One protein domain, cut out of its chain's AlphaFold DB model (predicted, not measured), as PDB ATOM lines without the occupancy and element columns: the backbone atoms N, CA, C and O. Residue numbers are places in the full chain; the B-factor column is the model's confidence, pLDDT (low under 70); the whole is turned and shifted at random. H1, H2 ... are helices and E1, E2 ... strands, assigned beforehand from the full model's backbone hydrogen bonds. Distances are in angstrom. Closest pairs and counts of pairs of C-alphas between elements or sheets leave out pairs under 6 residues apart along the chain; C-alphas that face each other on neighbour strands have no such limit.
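AT A GLANCE: This is residues 165 to 266 of the 266 residues of an uncharacterized protein of Bacteroidetes bacterium OLB11 (UniProt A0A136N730). With little regular structure, this is a small core of two parallel strands, E1 beside E2, with H3 packed on E2, H1 about perpendicular to H3, and tiny H2 at H1; unnamed residues 223 to 266 loop round and return beside E1. The printed 102 residues have H1, E1, H2, H3, E2 in order, only 40 residues, class mixed. It is compact, radius of gyration of the C-alphas 12.6 A, spanning 34 by 31 by 21 A.

HOW THE PARTS SIT: Start at H1, residues 165 to 177: residues 167 to 171 alone touch H2, residues 192 to 195, closest at C-alphas of Arg 168 and Ile 194, 5.4 A. Its residues 172 to 176 alone touch H3, residues 201 to 213, through 205 to 209 alone, about perpendicular at 76 degrees; the closest C-alphas, Leu 176 and Gly 205, are 7.0 A apart. Next look at E1, residues 182 to 186, and E2, residues 218 to 222: parallel at 21 degrees, N 183 and O 218 within hydrogen-bond range at 2.9 A. E1, H2 H3, E2 form a strand-helix-strand unit, parallel neighbour strands with helices between, its crossover right-handed. The closest C-alphas of H3 and E2, Ala 202 and Val 220, are 5.0 A apart. Every O i to N i+4 pair is within range in H1 and H3; H2 is too short for one.

IN THESE COORDINATES: Find C-alpha 165 at (150.586, 205.053, 64.942); H1 runs 18.2 A, E1 13.5 A, H2 4.8 A, H3 17.2 A. E2, 12.9 A, ends at C-alpha 222, (144.987, 186.276, 74.858).

THE WHOLE: The farthest C-alphas, Asn 193 and Gln 248, are 34.6 A apart. The printed part has no cut, its four links between named elements are tight, and no printed residue is under 70 in pLDDT.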
ATOM      1  N   PHE A 165     152.032 205.282  64.883       93.56
ATOM      2  CA  PHE A 165     150.586 205.053  64.942       93.56
ATOM      3  C   PHE A 165     149.993 204.686  63.581       93.56
ATOM      4  O   PHE A 165     149.093 203.846  63.518       93.56
ATOM      5  N   THR A 166     150.514 205.258  62.496       95.62
ATOM      6  CA  THR A 166     150.108 204.898  61.130       95.62
ATOM      7  C   THR A 166     150.467 203.441  60.832       95.62
ATOM      8  O   THR A 166     149.613 202.671  60.392       95.62
ATOM      9  N   ASN A 167     151.687 203.020  61.168       96.31
ATOM     10  CA  ASN A 167     152.143 201.637  61.023       96.31
ATOM     11  C   ASN A 167     151.301 200.671  61.861       96.31
ATOM     12  O   ASN A 167     150.871 199.631  61.361       96.31
ATOM     13  N   ARG A 168     150.994 201.039  63.110       96.12
ATOM     14  CA  ARG A 168     150.105 200.262  63.981       96.12
ATOM     15  C   ARG A 168     148.702 200.114  63.398       96.12
ATOM     16  O   ARG A 168     148.135 199.025  63.451       96.12
ATOM     17  N   LEU A 169     148.154 201.178  62.817       96.31
ATOM     18  CA  LEU A 169     146.848 201.135  62.165       96.31
ATOM     19  C   LEU A 169     146.857 200.195  60.951       96.31
ATOM     20  O   LEU A 169     145.958 199.368  60.815       96.31
ATOM     21  N   HIS A 170     147.883 200.268  60.098       97.56
ATOM     22  CA  HIS A 170     148.042 199.340  58.972       97.56
ATOM     23  C   HIS A 170     148.198 197.888  59.429       97.56
ATOM     24  O   HIS A 170     147.570 196.996  58.860       97.56
ATOM     25  N   TYR A 171     148.975 197.652  60.484       97.38
ATOM     26  CA  TYR A 171     149.105 196.332  61.086       97.38
ATOM     27  C   TYR A 171     147.750 195.795  61.566       97.38
ATOM     28  O   TYR A 171     147.381 194.672  61.225       97.38
ATOM     29  N   LEU A 172     146.960 196.608  62.274       96.81
ATOM     30  CA  LEU A 172     145.632 196.205  62.736       96.81
ATOM     31  C   LEU A 172     144.674 195.907  61.571       96.81
ATOM     32  O   LEU A 172     143.964 194.904  61.617       96.81
ATOM     33  N   ARG A 173     144.689 196.713  60.499       97.12
ATOM     34  CA  ARG A 173     143.927 196.422  59.268       97.12
ATOM     35  C   ARG A 173     144.313 195.068  58.675       97.12
ATOM     36  O   ARG A 173     143.435 194.291  58.312       97.12
ATOM     37  N   ASN A 174     145.609 194.759  58.628       96.50
ATOM     38  CA  ASN A 174     146.097 193.472  58.132       96.50
ATOM     39  C   ASN A 174     145.661 192.307  59.025       96.50
ATOM     40  O   ASN A 174     145.320 191.244  58.508       96.50
ATOM     41  N   VAL A 175     145.644 192.488  60.348       95.69
ATOM     42  CA  VAL A 175     145.096 191.484  61.269       95.69
ATOM     43  C   VAL A 175     143.622 191.240  60.945       95.69
ATOM     44  O   VAL A 175     143.260 190.101  60.665       95.69
ATOM     45  N   LEU A 176     142.811 192.300  60.888       95.56
ATOM     46  CA  LEU A 176     141.365 192.239  60.639       95.56
ATOM     47  C   LEU A 176     141.000 191.609  59.287       95.56
ATOM     48  O   LEU A 176     140.086 190.785  59.211       95.56
ATOM     49  N   ALA A 177     141.740 191.952  58.229       94.81
ATOM     50  CA  ALA A 177     141.531 191.415  56.885       94.81
ATOM     51  C   ALA A 177     141.775 189.897  56.798       94.81
ATOM     52  O   ALA A 177     141.200 189.228  55.944       94.81
ATOM     53  N   ASN A 178     142.604 189.348  57.693       92.38
ATOM     54  CA  ASN A 178     143.035 187.948  57.690       92.38
ATOM     55  C   ASN A 178     142.481 187.154  58.888       92.38
ATOM     56  O   ASN A 178     143.110 186.194  59.357       92.38
ATOM     57  N   THR A 179     141.349 187.583  59.450       91.56
ATOM     58  CA  THR A 179     140.714 186.937  60.608       91.56
ATOM     59  C   THR A 179     139.215 186.761  60.422       91.56
ATOM     60  O   THR A 179     138.569 187.496  59.675       91.56
ATOM     61  N   SER A 180     138.654 185.789  61.139       91.38
ATOM     62  CA  SER A 180     137.210 185.608  61.247       91.38
ATOM     63  C   SER A 180     136.541 186.798  61.960       91.38
ATOM     64  O   SER A 180     137.225 187.594  62.611       91.38
ATOM     65  N   PRO A 181     135.203 186.945  61.867       93.31
ATOM     66  CA  PRO A 181     134.476 188.025  62.537       93.31
ATOM     67  C   PRO A 181     134.681 188.087  64.053       93.31
ATOM     68  O   PRO A 181     134.576 189.160  64.633       93.31
ATOM     69  N   LYS A 182     135.001 186.965  64.705       95.81
ATOM     70  CA  LYS A 182     135.371 186.929  66.121       95.81
ATOM     71  C   LYS A 182     136.583 186.041  66.331       95.81
ATOM     72  O   LYS A 182     136.511 184.830  66.121       95.81
ATOM     73  N   VAL A 183     137.680 186.629  66.788       96.69
ATOM     74  CA  VAL A 183     138.961 185.932  66.913       96.69
ATOM     75  C   VAL A 183     139.649 186.242  68.240       96.69
ATOM     76  O   VAL A 183     139.651 187.379  68.716       96.69
ATOM     77  N   ILE A 184     140.237 185.203  68.827       97.75
ATOM     78  CA  ILE A 184     141.176 185.281  69.943       97.75
ATOM     79  C   ILE A 184     142.569 185.048  69.357       97.75
ATOM     80  O   ILE A 184     142.807 184.025  68.710       97.75
ATOM     81  N   ILE A 185     143.472 186.004  69.552       97.25
ATOM     82  CA  ILE A 185     144.851 185.934  69.065       97.25
ATOM     83  C   ILE A 185     145.782 185.835  70.278       97.25
ATOM     84  O   ILE A 185     145.802 186.769  71.077       97.25
ATOM     85  N   PRO A 186     146.554 184.747  70.431       97.12
ATOM     86  CA  PRO A 186     147.610 184.666  71.438       97.12
ATOM     87  C   PRO A 186     148.610 185.820  71.311       97.12
ATOM     88  O   PRO A 186     148.965 186.208  70.191       97.12
ATOM     89  N   ILE A 187     149.079 186.364  72.436       96.25
ATOM     90  CA  ILE A 187     150.007 187.507  72.455       96.25
ATOM     91  C   ILE A 187     151.293 187.233  71.664       96.25
ATOM     92  O   ILE A 187     151.831 188.142  71.036       96.25
ATOM     93  N   GLU A 188     151.743 185.980  71.605       96.00
ATOM     94  CA  GLU A 188     152.944 185.560  70.876       96.00
ATOM     95  C   GLU A 188     152.788 185.692  69.354       96.00
ATOM     96  O   GLU A 188     153.782 185.739  68.628       96.00
ATOM     97  N   LYS A 189     151.546 185.753  68.857       96.19
ATOM     98  CA  LYS A 189     151.234 185.976  67.438       96.19
ATOM     99  C   LYS A 189     151.079 187.456  67.092       96.19
ATOM    100  O   LYS A 189     150.861 187.774  65.922       96.19
ATOM    101  N   LEU A 190     151.156 188.354  68.076       95.75
ATOM    102  CA  LEU A 190     151.089 189.792  67.858       95.75
ATOM    103  C   LEU A 190     152.482 190.417  67.873       95.75
ATOM    104  O   LEU A 190     153.289 190.166  68.765       95.75
ATOM    105  N   ASP A 191     152.741 191.315  66.923       95.69
ATOM    106  CA  ASP A 191     153.918 192.173  66.991       95.69
ATOM    107  C   ASP A 191     153.710 193.269  68.048       95.69
ATOM    108  O   ASP A 191     153.144 194.339  67.793       95.69
ATOM    109  N   MET A 192     154.179 192.994  69.266       91.94
ATOM    110  CA  MET A 192     154.081 193.917  70.397       91.94
ATOM    111  C   MET A 192     154.952 195.169  70.244       91.94
ATOM    112  O   MET A 192     154.655 196.188  70.876       91.94
ATOM    113  N   ASN A 193     155.960 195.156  69.363       91.81
ATOM    114  CA  ASN A 193     156.735 196.359  69.062       91.81
ATOM    115  C   ASN A 193     155.894 197.375  68.281       91.81
ATOM    116  O   ASN A 193     156.069 198.584  68.472       91.81
ATOM    117  N   ILE A 194     154.967 196.892  67.449       94.06
ATOM    118  CA  ILE A 194     154.021 197.716  66.689       94.06
ATOM    119  C   ILE A 194     152.774 198.031  67.522       94.06
ATOM    120  O   ILE A 194     152.372 199.191  67.613       94.06
ATOM    121  N   MET A 195     152.168 197.022  68.155       92.56
ATOM    122  CA  MET A 195     150.906 197.187  68.886       92.56
ATOM    123  C   MET A 195     151.036 198.082  70.117       92.56
ATOM    124  O   MET A 195     150.074 198.778  70.452       92.56
ATOM    125  N   LYS A 196     152.211 198.088  70.766       89.88
ATOM    126  CA  LYS A 196     152.538 198.757  72.043       89.88
ATOM    127  C   LYS A 196     151.735 198.261  73.250       89.88
ATOM    128  O   LYS A 196     152.294 198.145  74.337       89.88
ATOM    129  N   TYR A 197     150.443 197.987  73.078       89.94
ATOM    130  CA  TYR A 197     149.532 197.546  74.123       89.94
ATOM    131  C   TYR A 197     148.309 196.814  73.553       89.94
ATOM    132  O   TYR A 197     147.891 197.057  72.424       89.94
ATOM    133  N   THR A 198     147.718 195.929  74.352       93.38
ATOM    134  CA  THR A 198     146.626 195.018  73.956       93.38
ATOM    135  C   THR A 198     145.252 195.471  74.441       93.38
ATOM    136  O   THR A 198     144.245 195.109  73.842       93.38
ATOM    137  N   TRP A 199     145.175 196.302  75.488       91.44
ATOM    138  CA  TRP A 199     143.904 196.610  76.165       91.44
ATOM    139  C   TRP A 199     142.864 197.293  75.273       91.44
ATOM    140  O   TRP A 199     141.663 197.117  75.475       91.44
ATOM    141  N   GLY A 200     143.323 198.062  74.284       93.00
ATOM    142  CA  GLY A 200     142.465 198.736  73.311       93.00
ATOM    143  C   GLY A 200     142.058 197.866  72.121       93.00
ATOM    144  O   GLY A 200     141.123 198.236  71.416       93.00
ATOM    145  N   LEU A 201     142.706 196.715  71.897       95.81
ATOM    146  CA  LEU A 201     142.601 195.952  70.646       95.81
ATOM    147  C   LEU A 201     141.157 195.560  70.306       95.81
ATOM    148  O   LEU A 201     140.726 195.749  69.174       95.81
ATOM    149  N   ALA A 202     140.395 195.089  71.294       95.75
ATOM    150  CA  ALA A 202     139.003 194.688  71.100       95.75
ATOM    151  C   ALA A 202     138.103 195.837  70.644       95.75
ATOM    152  O   ALA A 202     137.267 195.659  69.757       95.75
ATOM    153  N   TYR A 203     138.292 197.021  71.222       94.94
ATOM    154  CA  TYR A 203     137.513 198.208  70.883       94.94
ATOM    155  C   TYR A 203     137.946 198.795  69.541       94.94
ATOM    156  O   TYR A 203     137.104 199.147  68.719       94.94
ATOM    157  N   GLU A 204     139.252 198.877  69.308       95.06
ATOM    158  CA  GLU A 204     139.807 199.420  68.074       95.06
ATOM    159  C   GLU A 204     139.509 198.530  66.872       95.06
ATOM    160  O   GLU A 204     139.093 199.041  65.840       95.06
ATOM    161  N   GLY A 205     139.663 197.210  67.008       95.19
ATOM    162  CA  GLY A 205     139.347 196.256  65.947       95.19
ATOM    163  C   GLY A 205     137.876 196.324  65.543       95.19
ATOM    164  O   GLY A 205     137.556 196.382  64.353       95.19
ATOM    165  N   TRP A 206     136.983 196.425  66.533       94.56
ATOM    166  CA  TRP A 206     135.552 196.616  66.298       94.56
ATOM    167  C   TRP A 206     135.273 197.931  65.579       94.56
ATOM    168  O   TRP A 206     134.618 197.939  64.533       94.56
ATOM    169  N   LEU A 207     135.756 199.046  66.126       94.31
ATOM    170  CA  LEU A 207     135.492 200.369  65.573       94.31
ATOM    171  C   LEU A 207     136.031 200.481  64.144       94.31
ATOM    172  O   LEU A 207     135.311 200.924  63.253       94.31
ATOM    173  N   LEU A 208     137.264 200.030  63.919       95.12
ATOM    174  CA  LEU A 208     137.936 200.108  62.631       95.12
ATOM    175  C   LEU A 208     137.226 199.273  61.564       95.12
ATOM    176  O   LEU A 208     136.893 199.800  60.505       95.12
ATOM    177  N   SER A 209     136.925 198.004  61.859       94.88
ATOM    178  CA  SER A 209     136.186 197.138  60.928       94.88
ATOM    179  C   SER A 209     134.815 197.722  60.582       94.88
ATOM    180  O   SER A 209     134.439 197.758  59.408       94.88
ATOM    181  N   THR A 210     134.107 198.267  61.575       92.75
ATOM    182  CA  THR A 210     132.771 198.847  61.380       92.75
ATOM    183  C   THR A 210     132.823 200.110  60.523       92.75
ATOM    184  O   THR A 210     132.021 200.246  59.603       92.75
ATOM    185  N   LEU A 211     133.766 201.018  60.794       93.00
ATOM    186  CA  LEU A 211     133.905 202.270  60.047       93.00
ATOM    187  C   LEU A 211     134.367 202.046  58.602       93.00
ATOM    188  O   LEU A 211     133.886 202.735  57.708       93.00
ATOM    189  N   GLU A 212     135.287 201.106  58.367       94.62
ATOM    190  CA  GLU A 212     135.904 200.929  57.045       94.62
ATOM    191  C   GLU A 212     135.164 199.929  56.150       94.62
ATOM    192  O   GLU A 212     135.154 200.092  54.932       94.62
ATOM    193  N   SER A 213     134.537 198.897  56.724       90.75
ATOM    194  CA  SER A 213     133.895 197.820  55.953       90.75
ATOM    195  C   SER A 213     132.381 197.718  56.146       90.75
ATOM    196  O   SER A 213     131.728 196.929  55.463       90.75
ATOM    197  N   GLY A 214     131.814 198.462  57.104       89.00
ATOM    198  CA  GLY A 214     130.413 198.324  57.510       89.00
ATOM    199  C   GLY A 214     130.095 197.001  58.218       89.00
ATOM    200  O   GLY A 214     128.932 196.738  58.510       89.00
ATOM    201  N   LYS A 215     131.103 196.158  58.485       88.06
ATOM    202  CA  LYS A 215     130.977 194.891  59.216       88.06
ATOM    203  C   LYS A 215     131.723 194.989  60.533       88.06
ATOM    204  O   LYS A 215     132.831 195.509  60.585       88.06
ATOM    205  N   THR A 216     131.154 194.429  61.590       89.81
ATOM    206  CA  THR A 216     131.844 194.337  62.874       89.81
ATOM    207  C   THR A 216     132.705 193.088  62.946       89.81
ATOM    208  O   THR A 216     132.227 191.977  62.721       89.81
ATOM    209  N   GLN A 217     133.959 193.287  63.341       93.69
ATOM    210  CA  GLN A 217     134.876 192.227  63.728       93.69
ATOM    211  C   GLN A 217     135.372 192.463  65.157       93.69
ATOM    212  O   GLN A 217     135.809 193.559  65.504       93.69
ATOM    213  N   SER A 218     135.330 191.432  65.994       94.31
ATOM    214  CA  SER A 218     135.878 191.457  67.344       94.31
ATOM    215  C   SER A 218     137.181 190.669  67.403       94.31
ATOM    216  O   SER A 218     137.205 189.461  67.181       94.31
ATOM    217  N   VAL A 219     138.266 191.359  67.739       96.12
ATOM    218  CA  VAL A 219     139.601 190.775  67.907       96.12
ATOM    219  C   VAL A 219     140.031 190.991  69.346       96.12
ATOM    220  O   VAL A 219     140.080 192.130  69.790       96.12
ATOM    221  N   VAL A 220     140.379 189.941  70.079       97.31
ATOM    222  CA  VAL A 220     140.926 190.074  71.439       97.31
ATOM    223  C   VAL A 220     142.282 189.385  71.535       97.31
ATOM    224  O   VAL A 220     142.514 188.372  70.875       97.31
ATOM    225  N   CYS A 221     143.186 189.948  72.335       97.31
ATOM    226  CA  CYS A 221     144.481 189.339  72.609       97.31
ATOM    227  C   CYS A 221     144.370 188.416  73.822       97.31
ATOM    228  O   CYS A 221     143.944 188.874  74.878       97.31
ATOM    229  N   GLU A 222     144.800 187.166  73.711       96.88
ATOM    230  CA  GLU A 222     144.987 186.276  74.858       96.88
ATOM    231  C   GLU A 222     146.384 186.514  75.454       96.88
ATOM    232  O   GLU A 222     147.391 186.192  74.829       96.88
ATOM    233  N   GLU A 223     146.445 187.152  76.628       94.69
ATOM    234  CA  GLU A 223     147.707 187.477  77.326       94.69
ATOM    235  C   GLU A 223     148.231 186.297  78.149       94.69
ATOM    236  O   GLU A 223     149.432 186.190  78.393       94.69
ATOM    237  N   THR A 224     147.330 185.417  78.585       94.44
ATOM    238  CA  THR A 224     147.659 184.185  79.300       94.44
ATOM    239  C   THR A 224     146.926 183.000  78.677       94.44
ATOM    240  O   THR A 224     145.763 183.138  78.296       94.44
ATOM    241  N   PRO A 225     147.551 181.813  78.579       95.44
ATOM    242  CA  PRO A 225     146.917 180.667  77.938       95.44
ATOM    243  C   PRO A 225     145.551 180.333  78.547       95.44
ATOM    244  O   PRO A 225     145.436 180.150  79.761       95.44
ATOM    245  N   ASN A 226     144.536 180.162  77.696       94.44
ATOM    246  CA  ASN A 226     143.152 179.856  78.073       94.44
ATOM    247  C   ASN A 226     142.404 180.973  78.826       94.44
ATOM    248  O   ASN A 226     141.360 180.685  79.425       94.44
ATOM    249  N   GLN A 227     142.870 182.227  78.778       94.62
ATOM    250  CA  GLN A 227     142.216 183.379  79.419       94.62
ATOM    251  C   GLN A 227     140.717 183.466  79.082       94.62
ATOM    252  O   GLN A 227     139.902 183.824  79.935       94.62
ATOM    253  N   PHE A 228     140.339 183.103  77.852       96.44
ATOM    254  CA  PHE A 228     138.965 183.231  77.352       96.44
ATOM    255  C   PHE A 228     138.238 181.906  77.123       96.44
ATOM    256  O   PHE A 228     137.138 181.900  76.563       96.44
ATOM    257  N   ARG A 229     138.798 180.779  77.576       94.56
ATOM    258  CA  ARG A 229     138.268 179.435  77.282       94.56
ATOM    259  C   ARG A 229     136.783 179.272  77.627       94.56
ATOM    260  O   ARG A 229     136.038 178.667  76.863       94.56
ATOM    261  N   ASN A 230     136.338 179.854  78.740       95.00
ATOM    262  CA  ASN A 230     134.951 179.741  79.208       95.00
ATOM    263  C   ASN A 230     133.939 180.511  78.347       95.00
ATOM    264  O   ASN A 230     132.744 180.243  78.425       95.00
ATOM    265  N   PHE A 231     134.402 181.452  77.527       94.31
ATOM    266  CA  PHE A 231     133.547 182.349  76.751       94.31
ATOM    267  C   PHE A 231     133.624 182.101  75.245       94.31
ATOM    268  O   PHE A 231     132.921 182.752  74.476       94.31
ATOM    269  N   GLN A 232     134.460 181.159  74.804       91.88
ATOM    270  CA  GLN A 232     134.722 180.932  73.387       91.88
ATOM    271  C   GLN A 232     133.444 180.591  72.601       91.88
ATOM    272  O   GLN A 232     133.274 181.053  71.476       91.88
ATOM    273  N   ASN A 233     132.520 179.854  73.223       94.25
ATOM    274  CA  ASN A 233     131.246 179.444  72.623       94.25
ATOM    275  C   ASN A 233     130.103 180.458  72.818       94.25
ATOM    276  O   ASN A 233     128.997 180.224  72.328       94.25
ATOM    277  N   ASP A 234     130.339 181.567  73.521       95.00
ATOM    278  CA  ASP A 234     129.311 182.571  73.784       95.00
ATOM    279  C   ASP A 234     129.239 183.586  72.631       95.00
ATOM    280  O   ASP A 234     130.154 184.373  72.378       95.00
ATOM    281  N   LYS A 235     128.118 183.571  71.904       94.69
ATOM    282  CA  LYS A 235     127.862 184.494  70.787       94.69
ATOM    283  C   LYS A 235     127.439 185.887  71.248       94.69
ATOM    284  O   LYS A 235     127.491 186.827  70.454       94.69
ATOM    285  N   MET A 236     127.003 186.026  72.496       95.19
ATOM    286  CA  MET A 236     126.371 187.229  73.037       95.19
ATOM    287  C   MET A 236     127.306 188.028  73.945       95.19
ATOM    288  O   MET A 236     126.856 188.971  74.597       95.19
ATOM    289  N   ILE A 237     128.594 187.687  73.974       95.69
ATOM    290  CA  ILE A 237     129.608 188.383  74.759       95.69
ATOM    291  C   ILE A 237     130.596 189.135  73.868       95.69
ATOM    292  O   ILE A 237     130.937 188.713  72.761       95.69
ATOM    293  N   PHE A 238     131.069 190.267  74.376       95.50
ATOM    294  CA  PHE A 238     132.218 190.990  73.858       95.50
ATOM    295  C   PHE A 238     133.413 190.733  74.764       95.50
ATOM    296  O   PHE A 238     133.401 191.125  75.935       95.50
ATOM    297  N   LEU A 239     134.431 190.073  74.219       96.31
ATOM    298  CA  LEU A 239     135.664 189.795  74.942       96.31
ATOM    299  C   LEU A 239     136.611 190.984  74.888       96.31
ATOM    300  O   LEU A 239     136.854 191.550  73.822       96.31
ATOM    301  N   THR A 240     137.164 191.340  76.047       95.38
ATOM    302  CA  THR A 240     138.201 192.369  76.164       95.38
ATOM    303  C   THR A 240     139.221 191.962  77.224       95.38
ATOM    304  O   THR A 240     138.918 191.190  78.130       95.38
ATOM    305  N   ASN A 241     140.428 192.521  77.153       92.56
ATOM    306  CA  ASN A 241     141.491 192.273  78.135       92.56
ATOM    307  C   ASN A 241     141.211 192.873  79.524       92.56
ATOM    308  O   ASN A 241     141.956 192.611  80.460       92.56
ATOM    309  N   THR A 242     140.165 193.694  79.664       87.69
ATOM    310  CA  THR A 242     139.831 194.370  80.927       87.69
ATOM    311  C   THR A 242     138.577 193.788  81.559       87.69
ATOM    312  O   THR A 242     138.598 193.340  82.701       87.69
ATOM    313  N   GLN A 243     137.470 193.790  80.822       89.94
ATOM    314  CA  GLN A 243     136.194 193.281  81.297       89.94
ATOM    315  C   GLN A 243     135.373 192.756  80.122       89.94
ATOM    316  O   GLN A 243     135.041 193.502  79.198       89.94
ATOM    317  N   ASN A 244     135.015 191.475  80.173       94.19
ATOM    318  CA  ASN A 244     134.081 190.893  79.217       94.19
ATOM    319  C   ASN A 244     132.681 191.450  79.483       94.19
ATOM    320  O   ASN A 244     132.268 191.545  80.640       94.19
ATOM    321  N   LYS A 245     131.959 191.830  78.426       94.06
ATOM    322  CA  LYS A 245     130.633 192.448  78.554       94.06
ATOM    323  C   LYS A 245     129.587 191.705  77.737       94.06
ATOM    324  O   LYS A 245     129.804 191.509  76.539       94.06
ATOM    325  N   PRO A 246     128.434 191.348  78.323       95.44
ATOM    326  CA  PRO A 246     127.283 190.925  77.547       95.44
ATOM    327  C   PRO A 246     126.892 192.018  76.554       95.44
ATOM    328  O   PRO A 246     126.884 193.208  76.872       95.44
ATOM    329  N   TYR A 247     126.504 191.628  75.348       93.88
ATOM    330  CA  TYR A 247     126.082 192.562  74.310       93.88
ATOM    331  C   TYR A 247     124.909 193.436  74.740       93.88
ATOM    332  O   TYR A 247     124.784 194.555  74.258       93.88
ATOM    333  N   GLN A 248     124.061 192.972  75.655       93.88
ATOM    334  CA  GLN A 248     122.945 193.753  76.196       93.88
ATOM    335  C   GLN A 248     123.415 195.048  76.881       93.88
ATOM    336  O   GLN A 248     122.734 196.065  76.782       93.88
ATOM    337  N   GLU A 249     124.603 195.046  77.487       94.19
ATOM    338  CA  GLU A 249     125.185 196.209  78.172       94.19
ATOM    339  C   GLU A 249     125.902 197.177  77.218       94.19
ATOM    340  O   GLU A 249     126.237 198.309  77.581       94.19
ATOM    341  N   ILE A 250     126.152 196.749  75.980       91.06
ATOM    342  CA  ILE A 250     126.857 197.548  74.982       91.06
ATOM    343  C   ILE A 250     125.859 198.457  74.264       91.06
ATOM    344  O   ILE A 250     124.848 198.007  73.718       91.06
ATOM    345  N   LYS A 251     126.160 199.757  74.227       89.44
ATOM    346  CA  LYS A 251     125.317 200.759  73.564       89.44
ATOM    347  C   LYS A 251     125.340 200.570  72.043       89.44
ATOM    348  O   LYS A 251     126.382 200.751  71.419       89.44
ATOM    349  N   ASN A 252     124.168 200.314  71.452       87.00
ATOM    350  CA  ASN A 252     123.985 200.143  69.998       87.00
ATOM    351  C   ASN A 252     124.460 201.348  69.174       87.00
ATOM    352  O   ASN A 252     124.808 201.185  68.013       87.00
ATOM    353  N   LEU A 253     124.484 202.546  69.773       84.25
ATOM    354  CA  LEU A 253     124.923 203.772  69.105       84.25
ATOM    355  C   LEU A 253     126.364 203.681  68.582       84.25
ATOM    356  O   LEU A 253     126.679 204.288  67.567       84.25
ATOM    357  N   TYR A 254     127.229 202.939  69.277       77.75
ATOM    358  CA  TYR A 254     128.665 202.898  68.988       77.75
ATOM    359  C   TYR A 254     129.139 201.542  68.454       77.75
ATOM    360  O   TYR A 254     130.253 201.445  67.952       77.75
ATOM    361  N   PHE A 255     128.318 200.495  68.574       83.25
ATOM    362  CA  PHE A 255     128.739 199.115  68.349       83.25
ATOM    363  C   PHE A 255     127.642 198.316  67.635       83.25
ATOM    364  O   PHE A 255     126.581 198.053  68.210       83.25
ATOM    365  N   GLN A 256     127.910 197.897  66.395       89.06
ATOM    366  CA  GLN A 256     127.053 196.961  65.662       89.06
ATOM    367  C   GLN A 256     127.340 195.528  66.126       89.06
ATOM    368  O   GLN A 256     128.446 195.031  65.989       89.06
ATOM    369  N   LYS A 257     126.372 194.861  66.746       89.44
ATOM    370  CA  LYS A 257     126.598 193.583  67.442       89.44
ATOM    371  C   LYS A 257     126.571 192.403  66.472       89.44
ATOM    372  O   LYS A 257     125.574 192.216  65.783       89.44
ATOM    373  N   ASP A 258     127.603 191.560  66.492       85.69
ATOM    374  CA  ASP A 258     127.598 190.277  65.774       85.69
ATOM    375  C   ASP A 258     127.130 189.134  66.684       85.69
ATOM    376  O   ASP A 258     127.907 188.563  67.447       85.69
ATOM    377  N   THR A 259     125.852 188.781  66.612       84.81
ATOM    378  CA  THR A 259     125.263 187.690  67.409       84.81
ATOM    379  C   THR A 259     125.353 186.322  66.727       84.81
ATOM    380  O   THR A 259     124.847 185.329  67.253       84.81
ATOM    381  N   THR A 260     125.975 186.244  65.549       89.00
ATOM    382  CA  THR A 260     125.944 185.043  64.702       89.00
ATOM    383  C   THR A 260     127.171 184.157  64.895       89.00
ATOM    384  O   THR A 260     127.034 182.925  64.927       89.00
ATOM    385  N   HIS A 261     128.341 184.762  65.126       93.38
ATOM    386  CA  HIS A 261     129.612 184.054  65.283       93.38
ATOM    387  C   HIS A 261     130.029 183.862  66.748       93.38
ATOM    388  O   HIS A 261     129.690 184.648  67.641       93.38
ATOM    389  N   VAL A 262     130.803 182.799  66.966       95.25
ATOM    390  CA  VAL A 262     131.555 182.499  68.195       95.25
ATOM    391  C   VAL A 262     133.021 182.879  68.009       95.25
ATOM    392  O   VAL A 262     133.482 182.991  66.872       95.25
ATOM    393  N   TYR A 263     133.762 183.055  69.104       95.69
ATOM    394  CA  TYR A 263     135.190 183.346  69.019       95.69
ATOM    395  C   TYR A 263     135.984 182.113  68.579       95.69
ATOM    396  O   TYR A 263     135.801 181.010  69.094       95.69
ATOM    397  N   GLN A 264     136.902 182.306  67.638       95.06
ATOM    398  CA  GLN A 264     137.822 181.267  67.179       95.06
ATOM    399  C   GLN A 264     139.243 181.586  67.640       95.06
ATOM    400  O   GLN A 264     139.687 182.727  67.533       95.06
ATOM    401  N   LEU A 265     139.956 180.582  68.148       93.12
ATOM    402  CA  LEU A 265     141.377 180.713  68.454       93.12
ATOM    403  C   LEU A 265     142.173 180.655  67.145       93.12
ATOM    404  O   LEU A 265     141.975 179.729  66.355       93.12
ATOM    405  N   LYS A 266     143.039 181.643  66.916       86.56
ATOM    406  CA  LYS A 266     143.929 181.701  65.750       86.56
ATOM    407  C   LYS A 266     145.286 181.095  66.046       86.56
ATOM    408  O   LYS A 266     145.798 181.257  67.174       86.56
TER     409      LYS A 266